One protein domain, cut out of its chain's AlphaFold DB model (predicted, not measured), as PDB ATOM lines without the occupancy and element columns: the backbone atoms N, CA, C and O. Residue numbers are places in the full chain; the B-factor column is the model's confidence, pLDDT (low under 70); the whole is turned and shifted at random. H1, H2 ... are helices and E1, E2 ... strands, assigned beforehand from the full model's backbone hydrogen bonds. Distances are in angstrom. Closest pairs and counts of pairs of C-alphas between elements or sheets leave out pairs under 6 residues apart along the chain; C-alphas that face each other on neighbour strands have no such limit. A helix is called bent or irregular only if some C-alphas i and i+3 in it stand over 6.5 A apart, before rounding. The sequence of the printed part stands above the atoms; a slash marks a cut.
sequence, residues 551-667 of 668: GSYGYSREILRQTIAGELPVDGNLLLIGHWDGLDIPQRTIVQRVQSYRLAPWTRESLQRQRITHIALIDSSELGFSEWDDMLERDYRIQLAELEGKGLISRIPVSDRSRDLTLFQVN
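AT A GLANCE: This is residues 551 to 667 of the 668 residues of an uncharacterized protein of Pirellula sp. SH-Sr6A (UniProt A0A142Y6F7). A strongly twisted sheet of five strands forms the core, with the long helix H3 slantwise over one face and H1 along the strands on the opposite face, three layers in all. The short helix H2 only grazes the sheet, and residues 578 to 589 make a long loop between E1 and E2. The printed part has 117 residues with three named helices and five named strands, in the order H1 E1 E2 H2 E3 H3 E4 E5; the sheet, in the order E2 E1 E3 E5 E4, is mixed, and the class is mixed, helices and strands. The whole is compact, with a radius of gyration of the C-alphas of 13.4 A, and rounded, spanning 35 by 31 by 24 A.

HOW THE PARTS SIT: E3, residues 614 to 618, is parallel to its neighbour E1, residues 574 to 577, at 25 degrees, with N 575 and O 614 2.9 A apart, within hydrogen-bond range. Edge strand E2, residues 590 to 594, is parallel to E1 at 18 degrees, with N 594 and O 576 at 2.9 A. E5, residues 661 to 666, is antiparallel to E3 at 162 degrees, with N 662 and O 617 at 2.8 A. E4, residues 649 to 652, is the other edge strand and forms a hairpin with E5, antiparallel at 135 degrees, with N 665 and O 650 at 2.8 A. H3, residues 627 to 645, has a height of 10.0 A over the sheet, lies over E3 and E5, and stands at 33 degrees to E3 on the local plane; its closest C-alphas to E4 are those of Leu 643 and Ile 649, 5.8 A apart. H1, residues 551 to 564, on the opposite face, has a height of 10.4 A, lies over E5 and stands at 21 degrees to it on the local plane; their closest C-alphas, Tyr 555 and Leu 661, are 6.6 A apart. H2, residues 604 to 609, grazes the sheet with residues 604 to 608; H2 and H3 are only just apart, 8.3 A at the closest. There are two split strand-helix-strand units, each of two strands that run the same way in the sheet with another strand between them and a helix between them along the chain: E2, H2, E3, with E1 between E2 and E3 in the sheet, and E3, H3, E4, with E5 between E3 and E4 in the sheet; both crossovers are right-handed. In H2 every O i to N i+4 pair is within hydrogen-bond range, in H1 9 of 10 and in H3 13 of 15.

IN THESE COORDINATES: H3 is 27.5 A from first to last C-alpha, H1 20.1 A, E5 16.3 A and E3 13.6 A. H3 is neither bent nor irregular, but only just: C-alphas 628 and 631 are 6.1 A apart. H1 begins at C-alpha 551 (58.374, 31.723, 244.754), and E5 ends at C-alpha 666 (67.340, 34.845, 221.140).

THE WHOLE: The two farthest C-alphas, Gly 566 and Glu 627, are 36.1 A apart. The printed part has no cut; the link E1 to E2 is long. Mean pLDDT of the printed part is 75.1, with 40 residues under 70, among them 581 to 601 and 620 to 630.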
ATOM      1  N   GLY A 551      58.122  31.899 246.194       53.78
ATOM      2  CA  GLY A 551      58.374  31.723 244.754       53.78
ATOM      3  C   GLY A 551      59.644  32.410 244.233       53.78
ATOM      4  O   GLY A 551      60.287  31.902 243.317       53.78
ATOM      5  N   SER A 552      60.102  33.478 244.897       56.50
ATOM      6  CA  SER A 552      61.374  34.144 244.595       56.50
ATOM      7  C   SER A 552      62.591  33.203 244.606       56.50
ATOM      8  O   SER A 552      63.430  33.267 243.710       56.50
ATOM      9  N   TYR A 553      62.676  32.259 245.549       58.25
ATOM     10  CA  TYR A 553      63.768  31.274 245.562       58.25
ATOM     11  C   TYR A 553      63.633  30.216 244.454       58.25
ATOM     12  O   TYR A 553      64.634  29.601 244.081       58.25
ATOM     13  N   GLY A 554      62.430  30.014 243.908       68.25
ATOM     14  CA  GLY A 554      62.192  29.140 242.759       68.25
ATOM     15  C   GLY A 554      62.869  29.671 241.497       68.25
ATOM     16  O   GLY A 554      63.667  28.961 240.889       68.25
ATOM     17  N   TYR A 555      62.638  30.944 241.163       74.00
ATOM     18  CA  TYR A 555      63.157  31.556 239.933       74.00
ATOM     19  C   TYR A 555      64.691  31.609 239.899       74.00
ATOM     20  O   TYR A 555      65.294  31.216 238.901       74.00
ATOM     21  N   SER A 556      65.337  32.016 241.000       73.06
ATOM     22  CA  SER A 556      66.804  31.997 241.111       73.06
ATOM     23  C   SER A 556      67.382  30.586 240.959       73.06
ATOM     24  O   SER A 556      68.390  30.409 240.274       73.06
ATOM     25  N   ARG A 557      66.746  29.568 241.562       75.31
ATOM     26  CA  ARG A 557      67.185  28.168 241.446       75.31
ATOM     27  C   ARG A 557      67.000  27.615 240.037       75.31
ATOM     28  O   ARG A 557      67.892  26.920 239.565       75.31
ATOM     29  N   GLU A 558      65.894  27.922 239.362       82.19
ATOM     30  CA  GLU A 558      65.669  27.461 237.989       82.19
ATOM     31  C   GLU A 558      66.636  28.148 237.013       82.19
ATOM     32  O   GLU A 558      67.278  27.451 236.238       82.19
ATOM     33  N   ILE A 559      66.865  29.465 237.115       79.06
ATOM     34  CA  ILE A 559      67.896  30.151 236.309       79.06
ATOM     35  C   ILE A 559      69.276  29.527 236.549       79.06
ATOM     36  O   ILE A 559      69.956  29.165 235.593       79.06
ATOM     37  N   LEU A 560      69.682  29.330 237.809       75.81
ATOM     38  CA  LEU A 560      70.969  28.711 238.135       75.81
ATOM     39  C   LEU A 560      71.078  27.276 237.589       75.81
ATOM     40  O   LEU A 560      72.119  26.903 237.051       75.81
ATOM     41  N   ARG A 561      70.008  26.482 237.686       82.62
ATOM     42  CA  ARG A 561      69.934  25.122 237.137       82.62
ATOM     43  C   ARG A 561      70.090  25.117 235.619       82.62
ATOM     44  O   ARG A 561      70.852  24.304 235.108       82.62
ATOM     45  N   GLN A 562      69.412  26.023 234.921       81.56
ATOM     46  CA  GLN A 562      69.503  26.171 233.467       81.56
ATOM     47  C   GLN A 562      70.909  26.637 233.040       81.56
ATOM     48  O   GLN A 562      71.448  26.152 232.047       81.56
ATOM     49  N   THR A 563      71.571  27.479 233.843       77.81
ATOM     50  CA  THR A 563      72.988  27.836 233.649       77.81
ATOM     51  C   THR A 563      73.927  26.643 233.857       77.81
ATOM     52  O   THR A 563      74.836  26.427 233.059       77.81
ATOM     53  N   ILE A 564      73.704  25.824 234.892       76.88
ATOM     54  CA  ILE A 564      74.496  24.605 235.156       76.88
ATOM     55  C   ILE A 564      74.281  23.544 234.064       76.88
ATOM     56  O   ILE A 564      75.223  22.843 233.698       76.88
ATOM     57  N   ALA A 565      73.067  23.443 233.514       78.81
ATOM     58  CA  ALA A 565      72.749  22.575 232.379       78.81
ATOM     59  C   ALA A 565      73.381  23.047 231.052       78.81
ATOM     60  O   ALA A 565      73.414  22.286 230.088       78.81
ATOM     61  N   GLY A 566      73.889  24.284 230.996       79.88
ATOM     62  CA  GLY A 566      74.405  24.911 229.778       79.88
ATOM     63  C   GLY A 566      73.320  25.434 228.829       79.88
ATOM     64  O   GLY A 566      73.648  25.876 227.730       79.88
ATOM     65  N   GLU A 567      72.048  25.407 229.242       82.31
ATOM     66  CA  GLU A 567      70.919  25.984 228.497       82.31
ATOM     67  C   GLU A 567      70.907  27.520 228.601       82.31
ATOM     68  O   GLU A 567      70.522  28.202 227.652       82.31
ATOM     69  N   LEU A 568      71.419  28.072 229.711       80.81
ATOM     70  CA  LEU A 568      71.791  29.485 229.832       80.81
ATOM     71  C   LEU A 568      73.329  29.641 229.861       80.81
ATOM     72  O   LEU A 568      74.007  28.914 230.589       80.81
ATOM     73  N   PRO A 569      73.924  30.595 229.121       72.06
ATOM     74  CA  PRO A 569      75.358  30.846 229.185       72.06
ATOM     75  C   PRO A 569      75.736  31.544 230.499       72.06
ATOM     76  O   PRO A 569      75.055  32.470 230.935       72.06
ATOM     77  N   VAL A 570      76.876  31.161 231.083       65.44
ATOM     78  CA  VAL A 570      77.415  31.755 232.326       65.44
ATOM     79  C   VAL A 570      77.677  33.262 232.175       65.44
ATOM     80  O   VAL A 570      77.312  34.043 233.055       65.44
ATOM     81  N   ASP A 571      78.222  33.660 231.021       64.69
ATOM     82  CA  ASP A 571      78.425  35.054 230.591       64.69
ATOM     83  C   ASP A 571      77.298  35.527 229.645       64.69
ATOM     84  O   ASP A 571      77.490  36.374 228.769       64.69
ATOM     85  N   GLY A 572      76.122  34.900 229.737       58.84
ATOM     86  CA  GLY A 572      74.987  35.182 228.871       58.84
ATOM     87  C   GLY A 572      74.408  36.555 229.166       58.84
ATOM     88  O   GLY A 572      74.092  36.862 230.305       58.84
ATOM     89  N   ASN A 573      74.211  37.370 228.134       76.06
ATOM     90  CA  ASN A 573      73.551  38.667 228.273       76.06
ATOM     91  C   ASN A 573      72.037  38.448 228.454       76.06
ATOM     92  O   ASN A 573      71.304  38.389 227.459       76.06
ATOM     93  N   LEU A 574      71.590  38.263 229.703       81.44
ATOM     94  CA  LEU A 574      70.188  38.064 230.075       81.44
ATOM     95  C   LEU A 574      69.478  39.417 230.234       81.44
ATOM     96  O   LEU A 574      69.947  40.308 230.953       81.44
ATOM     97  N   LEU A 575      68.330  39.552 229.574       84.38
ATOM     98  CA  LEU A 575      67.374  40.638 229.771       84.38
ATOM     99  C   LEU A 575      66.345  40.215 230.825       84.38
ATOM    100  O   LEU A 575      65.644  39.224 230.628       84.38
ATOM    101  N   LEU A 576      66.232  40.974 231.914       82.88
ATOM    102  CA  LEU A 576      65.250  40.736 232.975       82.88
ATOM    103  C   LEU A 576      64.061  41.701 232.835       82.88
ATOM    104  O   LEU A 576      64.239  42.920 232.921       82.88
ATOM    105  N   ILE A 577      62.857  41.152 232.634       80.12
ATOM    106  CA  ILE A 577      61.585  41.881 232.485       80.12
ATOM    107  C   ILE A 577      60.652  41.521 233.651       80.12
ATOM    108  O   ILE A 577      60.453  40.338 233.929       80.12
ATOM    109  N   GLY A 578      60.084  42.517 234.334       73.31
ATOM    110  CA  GLY A 578      59.222  42.330 235.513       73.31
ATOM    111  C   GLY A 578      59.899  42.748 236.825       73.31
ATOM    112  O   GLY A 578      60.911  43.456 236.816       73.31
ATOM    113  N   HIS A 579      59.348  42.329 237.967       69.00
ATOM    114  CA  HIS A 579      59.851  42.733 239.284       69.00
ATOM    115  C   HIS A 579      60.924  41.767 239.818       69.00
ATOM    116  O   HIS A 579      60.621  40.751 240.439       69.00
ATOM    117  N   TRP A 580      62.199  42.098 239.578       70.81
ATOM    118  CA  TRP A 580      63.362  41.266 239.944       70.81
ATOM    119  C   TRP A 580      64.095  41.705 241.226       70.81
ATOM    120  O   TRP A 580      65.228  41.280 241.486       70.81
ATOM    121  N   ASP A 581      63.500  42.589 242.025       61.94
ATOM    122  CA  ASP A 581      64.145  43.110 243.230       61.94
ATOM    123  C   ASP A 581      64.062  42.100 244.386       61.94
ATOM    124  O   ASP A 581      63.012  41.540 244.690       61.94
ATOM    125  N   GLY A 582      65.206  41.834 245.022       57.31
ATOM    126  CA  GLY A 582      65.336  40.806 246.062       57.31
ATOM    127  C   GLY A 582      65.626  39.383 245.559       57.31
ATOM    128  O   GLY A 582      65.771  38.487 246.388       57.31
ATOM    129  N   LEU A 583      65.752  39.168 244.243       61.69
ATOM    130  CA  LEU A 583      66.200  37.893 243.670       61.69
ATOM    131  C   LEU A 583      67.728  37.795 243.642       61.69
ATOM    132  O   LEU A 583      68.411  38.676 243.113       61.69
ATOM    133  N   ASP A 584      68.252  36.699 244.192       60.81
ATOM    134  CA  ASP A 584      69.683  36.396 244.209       60.81
ATOM    135  C   ASP A 584      70.056  35.715 242.885       60.81
ATOM    136  O   ASP A 584      69.866  34.512 242.699       60.81
ATOM    137  N   ILE A 585      70.444  36.526 241.901       63.69
ATOM    138  CA  ILE A 585      70.800  36.093 240.545       63.69
ATOM    139  C   ILE A 585      72.231  36.560 240.276       63.69
ATOM    140  O   ILE A 585      72.522  37.737 240.521       63.69
ATOM    141  N   PRO A 586      73.121  35.695 239.749       57.12
ATOM    142  CA  PRO A 586      74.499  36.071 239.458       57.12
ATOM    143  C   PRO A 586      74.562  37.311 238.557       57.12
ATOM    144  O   PRO A 586      74.198  37.267 237.385       57.12
ATOM    145  N   GLN A 587      75.043  38.437 239.097       58.19
ATOM    146  CA  GLN A 587      75.021  39.726 238.389       58.19
ATOM    147  C   GLN A 587      75.784  39.705 237.057       58.19
ATOM    148  O   GLN A 587      75.433  40.446 236.146       58.19
ATOM    149  N   ARG A 588      76.782  38.820 236.917       52.22
ATOM    150  CA  ARG A 588      77.565  38.628 235.681       52.22
ATOM    151  C   ARG A 588      76.719  38.189 234.482       52.22
ATOM    152  O   ARG A 588      77.131  38.414 233.352       52.22
ATOM    153  N   THR A 589      75.550  37.603 234.727       55.78
ATOM    154  CA  THR A 589      74.613  37.145 233.694       55.78
ATOM    155  C   THR A 589      73.577  38.220 233.329       55.78
ATOM    156  O   THR A 589      72.790  38.027 232.416       55.78
ATOM    157  N   ILE A 590      73.513  39.363 234.024       59.12
ATOM    158  CA  ILE A 590      72.457  40.370 233.814       59.12
ATOM    159  C   ILE A 590      73.015  41.542 233.006       59.12
ATOM    160  O   ILE A 590      73.764  42.355 233.539       59.12
ATOM    161  N   VAL A 591      72.593  41.688 231.745       54.78
ATOM    162  CA  VAL A 591      72.967  42.861 230.930       54.78
ATOM    163  C   VAL A 591      72.024  44.038 231.130       54.78
ATOM    164  O   VAL A 591      72.464  45.187 231.110       54.78
ATOM    165  N   GLN A 592      70.729  43.786 231.328       60.16
ATOM    166  CA  GLN A 592      69.762  44.866 231.494       60.16
ATOM    167  C   GLN A 592      68.567  44.427 232.342       60.16
ATOM    168  O   GLN A 592      67.937  43.402 232.079       60.16
ATOM    169  N   ARG A 593      68.223  45.248 233.344       61.75
ATOM    170  CA  ARG A 593      66.936  45.195 234.050       61.75
ATOM    171  C   ARG A 593      66.003  46.235 233.445       61.75
ATOM    172  O   ARG A 593      66.343  47.417 233.391       61.75
ATOM    173  N   VAL A 594      64.830  45.809 232.995       59.97
ATOM    174  CA  VAL A 594      63.820  46.701 232.421       59.97
ATOM    175  C   VAL A 594      62.812  47.077 233.502       59.97
ATOM    176  O   VAL A 594      61.850  46.359 233.743       59.97
ATOM    177  N   GLN A 595      63.053  48.217 234.155       54.25
ATOM    178  CA  GLN A 595      62.215  48.752 235.241       54.25
ATOM    179  C   GLN A 595      61.483  50.063 234.871       54.25
ATOM    180  O   GLN A 595      60.964  50.738 235.754       54.25
ATOM    181  N   SER A 596      61.464  50.497 233.597       48.06
ATOM    182  CA  SER A 596      60.843  51.791 233.240       48.06
ATOM    183  C   SER A 596      60.150  51.860 231.871       48.06
ATOM    184  O   SER A 596      60.491  51.154 230.926       48.06
ATOM    185  N   TYR A 597      59.194  52.789 231.792       42.56
ATOM    186  CA  TYR A 597      58.178  53.016 230.748       42.56
ATOM    187  C   TYR A 597      58.666  53.419 229.340       42.56
ATOM    188  O   TYR A 597      57.875  53.913 228.534       42.56
ATOM    189  N   ARG A 598      59.957  53.296 229.017       50.22
ATOM    190  CA  ARG A 598      60.496  53.748 227.723       50.22
ATOM    191  C   ARG A 598      61.448  52.744 227.105       50.22
ATOM    192  O   ARG A 598      62.664  52.878 227.210       50.22
ATOM    193  N   LEU A 599      60.875  51.817 226.349       52.03
ATOM    194  CA  LEU A 599      61.605  51.068 225.339       52.03
ATOM    195  C   LEU A 599      60.983  51.302 223.967       52.03
ATOM    196  O   LEU A 599      59.769  51.259 223.790       52.03
ATOM    197  N   ALA A 600      61.855  51.578 222.998       57.81
ATOM    198  CA  ALA A 600      61.519  51.425 221.593       57.81
ATOM    199  C   ALA A 600      61.172  49.946 221.326       57.81
ATOM    200  O   ALA A 600      61.734  49.081 222.006       57.81
ATOM    201  N   PRO A 601      60.288  49.643 220.356       66.38
ATOM    202  CA  PRO A 601      59.870  48.274 220.075       66.38
ATOM    203  C   PRO A 601      61.079  47.366 219.846       66.38
ATOM    204  O   PRO A 601      61.974  47.696 219.058       66.38
ATOM    205  N   TRP A 602      61.107  46.225 220.533       73.94
ATOM    206  CA  TRP A 602      62.216  45.288 220.408       73.94
ATOM    207  C   TRP A 602      62.264  44.703 218.999       73.94
ATOM    208  O   TRP A 602      61.337  44.053 218.521       73.94
ATOM    209  N   THR A 603      63.383  44.940 218.324       78.06
ATOM    210  CA  THR A 603      63.688  44.410 216.996       78.06
ATOM    211  C   THR A 603      64.873  43.455 217.092       78.06
ATOM    212  O   THR A 603      65.668  43.531 218.032       78.06
ATOM    213  N   ARG A 604      65.048  42.582 216.090       75.62
ATOM    214  CA  ARG A 604      66.246  41.727 215.996       75.62
ATOM    215  C   ARG A 604      67.527  42.557 216.113       75.62
ATOM    216  O   ARG A 604      68.424  42.199 216.867       75.62
ATOM    217  N   GLU A 605      67.571  43.705 215.435       79.06
ATOM    218  CA  GLU A 605      68.717  44.611 215.480       79.06
ATOM    219  C   GLU A 605      68.973  45.219 216.861       79.06
ATOM    220  O   GLU A 605      70.134  45.407 217.210       79.06
ATOM    221  N   SER A 606      67.940  45.557 217.646       81.56
ATOM    222  CA  SER A 606      68.152  46.114 218.990       81.56
ATOM    223  C   SER A 606      68.666  45.051 219.957       81.56
ATOM    224  O   SER A 606      69.633  45.315 220.671       81.56
ATOM    225  N   LEU A 607      68.094  43.840 219.919       82.31
ATOM    226  CA  LEU A 607      68.554  42.709 220.734       82.31
ATOM    227  C   LEU A 607      70.004  42.336 220.385       82.31
ATOM    228  O   LEU A 607      70.847  42.263 221.276       82.31
ATOM    229  N   GLN A 608      70.330  42.214 219.093       82.00
ATOM    230  CA  GLN A 608      71.695  41.934 218.630       82.00
ATOM    231  C   GLN A 608      72.680  43.074 218.957       82.00
ATOM    232  O   GLN A 608      73.799  42.797 219.389       82.00
ATOM    233  N   ARG A 609      72.290  44.355 218.825       82.06
ATOM    234  CA  ARG A 609      73.143  45.505 219.206       82.06
ATOM    235  C   ARG A 609      73.444  45.544 220.703       82.06
ATOM    236  O   ARG A 609      74.577  45.823 221.078       82.06
ATOM    237  N   GLN A 610      72.459  45.230 221.542       79.88
ATOM    238  CA  GLN A 610      72.623  45.087 222.994       79.88
ATOM    239  C   GLN A 610      73.250  43.736 223.389       79.88
ATOM    240  O   GLN A 610      73.445  43.468 224.571       79.88
ATOM    241  N   ARG A 611      73.582  42.892 222.399       83.56
ATOM    242  CA  ARG A 611      74.116  41.530 222.544       83.56
ATOM    243  C   ARG A 611      73.234  40.596 223.381       83.56
ATOM    244  O   ARG A 611      73.735  39.573 223.835       83.56
ATOM    245  N   ILE A 612      71.958  40.923 223.588       86.31
ATOM    246  CA  ILE A 612      71.028  40.139 224.409       86.31
ATOM    247  C   ILE A 612      70.879  38.754 223.781       86.31
ATOM    248  O   ILE A 612      70.530  38.625 222.610       86.31
ATOM    249  N   THR A 613      71.168  37.727 224.577       86.75
ATOM    250  CA  THR A 613      71.130  36.319 224.144       86.75
ATOM    251  C   THR A 613      69.929  35.579 224.710       86.75
ATOM    252  O   THR A 613      69.459  34.628 224.098       86.75
ATOM    253  N   HIS A 614      69.431  36.018 225.866       90.88
ATOM    254  CA  HIS A 614      68.355  35.366 226.598       90.88
ATOM    255  C   HIS A 614      67.443  36.421 227.220       90.88
ATOM    256  O   HIS A 614      67.886  37.524 227.550       90.88
ATOM    257  N   ILE A 615      66.169  36.083 227.391       91.06
ATOM    258  CA  ILE A 615      65.161  36.953 227.993       91.06
ATOM    259  C   ILE A 615      64.419  36.159 229.066       91.06
ATOM    260  O   ILE A 615      63.957  35.052 228.798       91.06
ATOM    261  N   ALA A 616      64.285  36.732 230.260       89.88
ATOM    262  CA  ALA A 616      63.479  36.191 231.342       89.88
ATOM    263  C   ALA A 616      62.353  37.167 231.705       89.88
ATOM    264  O   ALA A 616      62.599  38.347 231.969       89.88
ATOM    265  N   LEU A 617      61.126  36.655 231.738       88.38
ATOM    266  CA  LEU A 617      59.921  37.360 232.169       88.38
ATOM    267  C   LEU A 617      59.351  36.652 233.401       88.38
ATOM    268  O   LEU A 617      59.195  35.434 233.361       88.38
ATOM    269  N   ILE A 618      59.022  37.397 234.458       84.44
ATOM    270  CA  ILE A 618      58.227  36.896 235.592       84.44
ATOM    271  C   ILE A 618      56.811  37.472 235.505       84.44
ATOM    272  O   ILE A 618      56.657  38.673 235.283       84.44
ATOM    273  N   ASP A 619      55.806  36.618 235.710       76.75
ATOM    274  CA  ASP A 619      54.404  36.998 235.894       76.75
ATOM    275  C   ASP A 619      54.230  37.809 237.190       76.75
ATOM    276  O   ASP A 619      54.559  37.353 238.289       76.75
ATOM    277  N   SER A 620      53.755  39.045 237.066       68.81
ATOM    278  CA  SER A 620      53.557  39.961 238.191       68.81
ATOM    279  C   SER A 620      52.231  39.729 238.919       68.81
ATOM    280  O   SER A 620      52.114  40.105 240.091       68.81
ATOM    281  N   SER A 621      51.271  39.039 238.286       64.25
ATOM    282  CA  SER A 621      49.907  38.886 238.805       64.25
ATOM    283  C   SER A 621      49.830  38.062 240.099       64.25
ATOM    284  O   SER A 621      49.004  38.351 240.968       64.25
ATOM    285  N   GLU A 622      50.737  37.098 240.302       60.12
ATOM    286  CA  GLU A 622      50.817  36.316 241.547       60.12
ATOM    287  C   GLU A 622      51.503  37.070 242.702       60.12
ATOM    288  O   GLU A 622      51.286  36.765 243.879       60.12
ATOM    289  N   LEU A 623      52.332  38.074 242.395       58.75
ATOM    290  CA  LEU A 623      53.178  38.749 243.384       58.75
ATOM    291  C   LEU A 623      52.458  39.872 244.150       58.75
ATOM    292  O   LEU A 623      52.997  40.391 245.130       58.75
ATOM    293  N   GLY A 624      51.232  40.228 243.753       57.62
ATOM    294  CA  GLY A 624      50.406  41.226 244.445       57.62
ATOM    295  C   GLY A 624      50.927  42.663 244.337       57.62
ATOM    296  O   GLY A 624      50.583  43.504 245.173       57.62
ATOM    297  N   PHE A 625      51.763  42.942 243.334       56.69
ATOM    298  CA  PHE A 625      52.133  44.303 242.953       56.69
ATOM    299  C   PHE A 625      50.969  44.989 242.212       56.69
ATOM    300  O   PHE A 625      49.951  44.371 241.909       56.69
ATOM    301  N   SER A 626      51.037  46.312 242.055       54.25
ATOM    302  CA  SER A 626      49.862  47.120 241.688       54.25
ATOM    303  C   SER A 626      49.400  46.921 240.240       54.25
ATOM    304  O   SER A 626      50.240  46.710 239.371       54.25
ATOM    305  N   GLU A 627      48.113  47.192 239.967       56.00
ATOM    306  CA  GLU A 627      47.451  47.212 238.636       56.00
ATOM    307  C   GLU A 627      48.199  48.001 237.528       56.00
ATOM    308  O   GLU A 627      47.833  47.957 236.354       56.00
ATOM    309  N   TRP A 628      49.226  48.775 237.890       51.00
ATOM    310  CA  TRP A 628      50.087  49.511 236.968       51.00
ATOM    311  C   TRP A 628      51.106  48.616 236.237       51.00
ATOM    312  O   TRP A 628      51.457  48.920 235.095       51.00
ATOM    313  N   ASP A 629      51.540  47.504 236.845       63.06
ATOM    314  CA  ASP A 629      52.488  46.558 236.233       63.06
ATOM    315  C   ASP A 629      51.804  45.640 235.198       63.06
ATOM    316  O   ASP A 629      52.375  45.393 234.131       63.06
ATOM    317  N   ASP A 630      50.546  45.237 235.434       69.19
ATOM    318  CA  ASP A 630      49.763  44.342 234.556       69.19
ATOM    319  C   ASP A 630      49.703  44.825 233.092       69.19
ATOM    320  O   ASP A 630      49.773  44.033 232.146       69.19
ATOM    321  N   MET A 631      49.566  46.141 232.877       72.00
ATOM    322  CA  MET A 631      49.532  46.726 231.531       72.00
ATOM    323  C   MET A 631      50.880  46.608 230.813       72.00
ATOM    324  O   MET A 631      50.910  46.238 229.639       72.00
ATOM    325  N   LEU A 632      51.986  46.902 231.503       73.62
ATOM    326  CA  LEU A 632      53.325  46.786 230.923       73.62
ATOM    327  C   LEU A 632      53.680  45.334 230.628       73.62
ATOM    328  O   LEU A 632      54.217  45.028 229.565       73.62
ATOM    329  N   GLU A 633      53.377  44.433 231.559       79.06
ATOM    330  CA  GLU A 633      53.650  43.015 231.381       79.06
ATOM    331  C   GLU A 633      52.884  42.455 230.178       79.06
ATOM    332  O   GLU A 633      53.447  41.727 229.358       79.06
ATOM    333  N   ARG A 634      51.623  42.867 230.002       82.75
ATOM    334  CA  ARG A 634      50.817  42.520 228.829       82.75
ATOM    335  C   ARG A 634      51.444  43.015 227.525       82.75
ATOM    336  O   ARG A 634      51.527  42.235 226.576       82.75
ATOM    337  N   ASP A 635      51.916  44.259 227.476       83.38
ATOM    338  CA  ASP A 635      52.588  44.815 226.294       83.38
ATOM    339  C   ASP A 635      53.912  44.089 225.991       83.38
ATOM    340  O   ASP A 635      54.233  43.835 224.825       83.38
ATOM    341  N   TYR A 636      54.664  43.680 227.019       84.75
ATOM    342  CA  TYR A 636      55.858  42.849 226.843       84.75
ATOM    343  C   TYR A 636      55.521  41.429 226.379       84.75
ATOM    344  O   TYR A 636      56.186  40.924 225.477       84.75
ATOM    345  N   ARG A 637      54.463  40.795 226.902       87.56
ATOM    346  CA  ARG A 637      53.986  39.486 226.416       87.56
ATOM    347  C   ARG A 637      53.546  39.543 224.956       87.56
ATOM    348  O   ARG A 637      53.844  38.612 224.213       87.56
ATOM    349  N   ILE A 638      52.896  40.627 224.523       89.06
ATOM    350  CA  ILE A 638      52.537  40.843 223.111       89.06
ATOM    351  C   ILE A 638      53.801  40.970 222.251       89.06
ATOM    352  O   ILE A 638      53.925  40.264 221.251       89.06
ATOM    353  N   GLN A 639      54.777  41.792 222.655       87.38
ATOM    354  CA  GLN A 639      56.040  41.937 221.918       87.38
ATOM    355  C   GLN A 639      56.844  40.630 221.851       87.38
ATOM    356  O   GLN A 639      57.363  40.285 220.791       87.38
ATOM    357  N   LEU A 640      56.924  39.869 222.946       90.12
ATOM    358  CA  LEU A 640      57.603  38.572 222.971       90.12
ATOM    359  C   LEU A 640      56.870  37.540 222.102       90.12
ATOM    360  O   LEU A 640      57.521  36.847 221.329       90.12
ATOM    361  N   ALA A 641      55.533  37.497 222.131       90.88
ATOM    362  CA  ALA A 641      54.746  36.641 221.241       90.88
ATOM    363  C   ALA A 641      54.910  37.023 219.755       90.88
ATOM    364  O   ALA A 641      54.961  36.147 218.892       90.88
ATOM    365  N   GLU A 642      55.052  38.313 219.434       91.12
ATOM    366  CA  GLU A 642      55.402  38.760 218.084       91.12
ATOM    367  C   GLU A 642      56.813  38.325 217.663       91.12
ATOM    368  O   GLU A 642      57.011  37.933 216.513       91.12
ATOM    369  N   LEU A 643      57.803  38.411 218.555       90.25
ATOM    370  CA  LEU A 643      59.174  37.964 218.286       90.25
ATOM    371  C   LEU A 643      59.249  36.438 218.124       90.25
ATOM    372  O   LEU A 643      59.935  35.955 217.223       90.25
ATOM    373  N   GLU A 644      58.507  35.694 218.943       93.44
ATOM    374  CA  GLU A 644      58.352  34.238 218.872       93.44
ATOM    375  C   GLU A 644      57.671  33.830 217.554       93.44
ATOM    376  O   GLU A 644      58.204  33.011 216.807       93.44
ATOM    377  N   GLY A 645      56.566  34.487 217.183       92.00
ATOM    378  CA  GLY A 645      55.878  34.274 215.904       92.00
ATOM    379  C   GLY A 645      56.705  34.659 214.667       92.00
ATOM    380  O   GLY A 645      56.490  34.110 213.588       92.00
ATOM    381  N   LYS A 646      57.684  35.562 214.816       91.50
ATOM    382  CA  LYS A 646      58.687  35.903 213.786       91.50
ATOM    383  C   LYS A 646      59.901  34.956 213.792       91.50
ATOM    384  O   LYS A 646      60.805  35.143 212.980       91.50
ATOM    385  N   GLY A 647      59.953  33.972 214.696       91.75
ATOM    386  CA  GLY A 647      61.076  33.042 214.848       91.75
ATOM    387  C   GLY A 647      62.372  33.693 215.348       91.75
ATOM    388  O   GLY A 647      63.449  33.138 215.148       91.75
ATOM    389  N   LEU A 648      62.290  34.875 215.967       89.75
ATOM    390  CA  LEU A 648      63.443  35.634 216.473       89.75
ATOM    391  C   LEU A 648      63.845  35.227 217.892       89.75
ATOM    392  O   LEU A 648      64.993  35.427 218.282       89.75
ATOM    393  N   ILE A 649      62.913  34.650 218.647       94.00
ATOM    394  CA  ILE A 649      63.169  34.026 219.942       94.00
ATOM    395  C   ILE A 649      62.514  32.641 219.984       94.00
ATOM    396  O   ILE A 649      61.558  32.381 219.252       94.00
ATOM    397  N   SER A 650      63.023  31.759 220.835       94.06
ATOM    398  CA  SER A 650      62.467  30.431 221.117       94.06
ATOM    399  C   SER A 650      62.320  30.241 222.630       94.06
ATOM    400  O   SER A 650      63.144  30.739 223.394       94.06
ATOM    401  N   ARG A 651      61.253  29.577 223.094       93.75
ATOM    402  CA  ARG A 651      61.057  29.314 224.534       93.75
ATOM    403  C   ARG A 651      61.993  28.218 225.029       93.75
ATOM    404  O   ARG A 651      62.086  27.165 224.404       93.75
ATOM    405  N   ILE A 652      62.592  28.447 226.193       92.44
ATOM    406  CA  ILE A 652      63.305  27.426 226.966       92.44
ATOM    407  C   ILE A 652      62.298  26.799 227.948       92.44
ATOM    408  O   ILE A 652      61.568  27.541 228.614       92.44
ATOM    409  N   PRO A 653      62.210  25.460 228.046       89.94
ATOM    410  CA  PRO A 653      61.317  24.804 228.994       89.94
ATOM    411  C   PRO A 653      61.791  25.022 230.438       89.94
ATOM    412  O   PRO A 653      62.894  24.631 230.811       89.94
ATOM    413  N   VAL A 654      60.924  25.601 231.267       88.44
ATOM    414  CA  VAL A 654      61.124  25.738 232.719       88.44
ATOM    415  C   VAL A 654      60.406  24.636 233.496       88.44
ATOM    416  O   VAL A 654      59.403  24.075 233.049       88.44
ATOM    417  N   SER A 655      60.907  24.347 234.694       84.50
ATOM    418  CA  SER A 655      60.257  23.494 235.691       84.50
ATOM    419  C   SER A 655      58.810  23.906 236.005       84.50
ATOM    420  O   SER A 655      58.513  25.082 236.202       84.50
ATOM    421  N   ASP A 656      57.933  22.917 236.216       78.62
ATOM    422  CA  ASP A 656      56.562  23.098 236.727       78.62
ATOM    423  C   ASP A 656      56.480  23.855 238.069       78.62
ATOM    424  O   ASP A 656      55.418  24.359 238.427       78.62
ATOM    425  N   ARG A 657      57.589  23.941 238.818       74.25
ATOM    426  CA  ARG A 657      57.708  24.721 240.065       74.25
ATOM    427  C   ARG A 657      58.041  26.206 239.830       74.25
ATOM    428  O   ARG A 657      58.333  26.925 240.782       74.25
ATOM    429  N   SER A 658      58.083  26.661 238.580       79.50
ATOM    430  CA  SER A 658      58.413  28.039 238.189       79.50
ATOM    431  C   SER A 658      57.606  28.463 236.959       79.50
ATOM    432  O   SER A 658      58.149  29.035 236.021       79.50
ATOM    433  N   ARG A 659      56.302  28.154 236.953       77.50
ATOM    434  CA  ARG A 659      55.375  28.423 235.833       77.50
ATOM    435  C   ARG A 659      55.251  29.906 235.483       77.50
ATOM    436  O   ARG A 659      54.978  30.239 234.334       77.50
ATOM    437  N   ASP A 660      55.501  30.759 236.462       79.69
ATOM    438  CA  ASP A 660      55.426  32.217 236.376       79.69
ATOM    439  C   ASP A 660      56.675  32.811 235.709       79.69
ATOM    440  O   ASP A 660      56.656  33.942 235.234       79.69
ATOM    441  N   LEU A 661      57.762  32.034 235.626       86.69
ATOM    442  CA  LEU A 661      58.971  32.376 234.888       86.69
ATOM    443  C   LEU A 661      58.852  31.882 233.442       86.69
ATOM    444  O   LEU A 661      58.826  30.684 233.186       86.69
ATOM    445  N   THR A 662      58.880  32.787 232.467       90.62
ATOM    446  CA  THR A 662      59.059  32.422 231.054       90.62
ATOM    447  C   THR A 662      60.473  32.775 230.600       90.62
ATOM    448  O   THR A 662      60.866  33.942 230.636       90.62
ATOM    449  N   LEU A 663      61.229  31.771 230.147       91.81
ATOM    450  CA  LEU A 663      62.565  31.935 229.572       91.81
ATOM    451  C   LEU A 663      62.523  31.831 228.043       91.81
ATOM    452  O   LEU A 663      61.857  30.961 227.479       91.81
ATOM    453  N   PHE A 664      63.293  32.688 227.376       92.56
ATOM    454  CA  PHE A 664      63.493  32.666 225.932       92.56
ATOM    455  C   PHE A 664      64.979  32.743 225.574       92.56
ATOM    456  O   PHE A 664      65.732  33.511 226.176       92.56
ATOM    457  N   GLN A 665      65.376  32.015 224.535       92.44
ATOM    458  CA  GLN A 665      66.636  32.183 223.820       92.44
ATOM    459  C   GLN A 665      66.415  33.089 222.605       92.44
ATOM    460  O   GLN A 665      65.426  32.941 221.886       92.44
ATOM    461  N   VAL A 666      67.326  34.031 222.361       89.81
ATOM    462  CA  VAL A 666      67.340  34.845 221.140       89.81
ATOM    463  C   VAL A 666      68.029  34.045 220.039       89.81
ATOM    464  O   VAL A 666      69.187  33.652 220.178       89.81
ATOM    465  N   ASN A 667      67.315  33.802 218.942       89.62
ATOM    466  CA  ASN A 667      67.834  33.020 217.825       89.62
ATOM    467  C   ASN A 667      68.858  33.866 217.028       89.62
ATOM    468  O   ASN A 667      68.602  35.054 216.797       89.62
TER     469      ASN A 667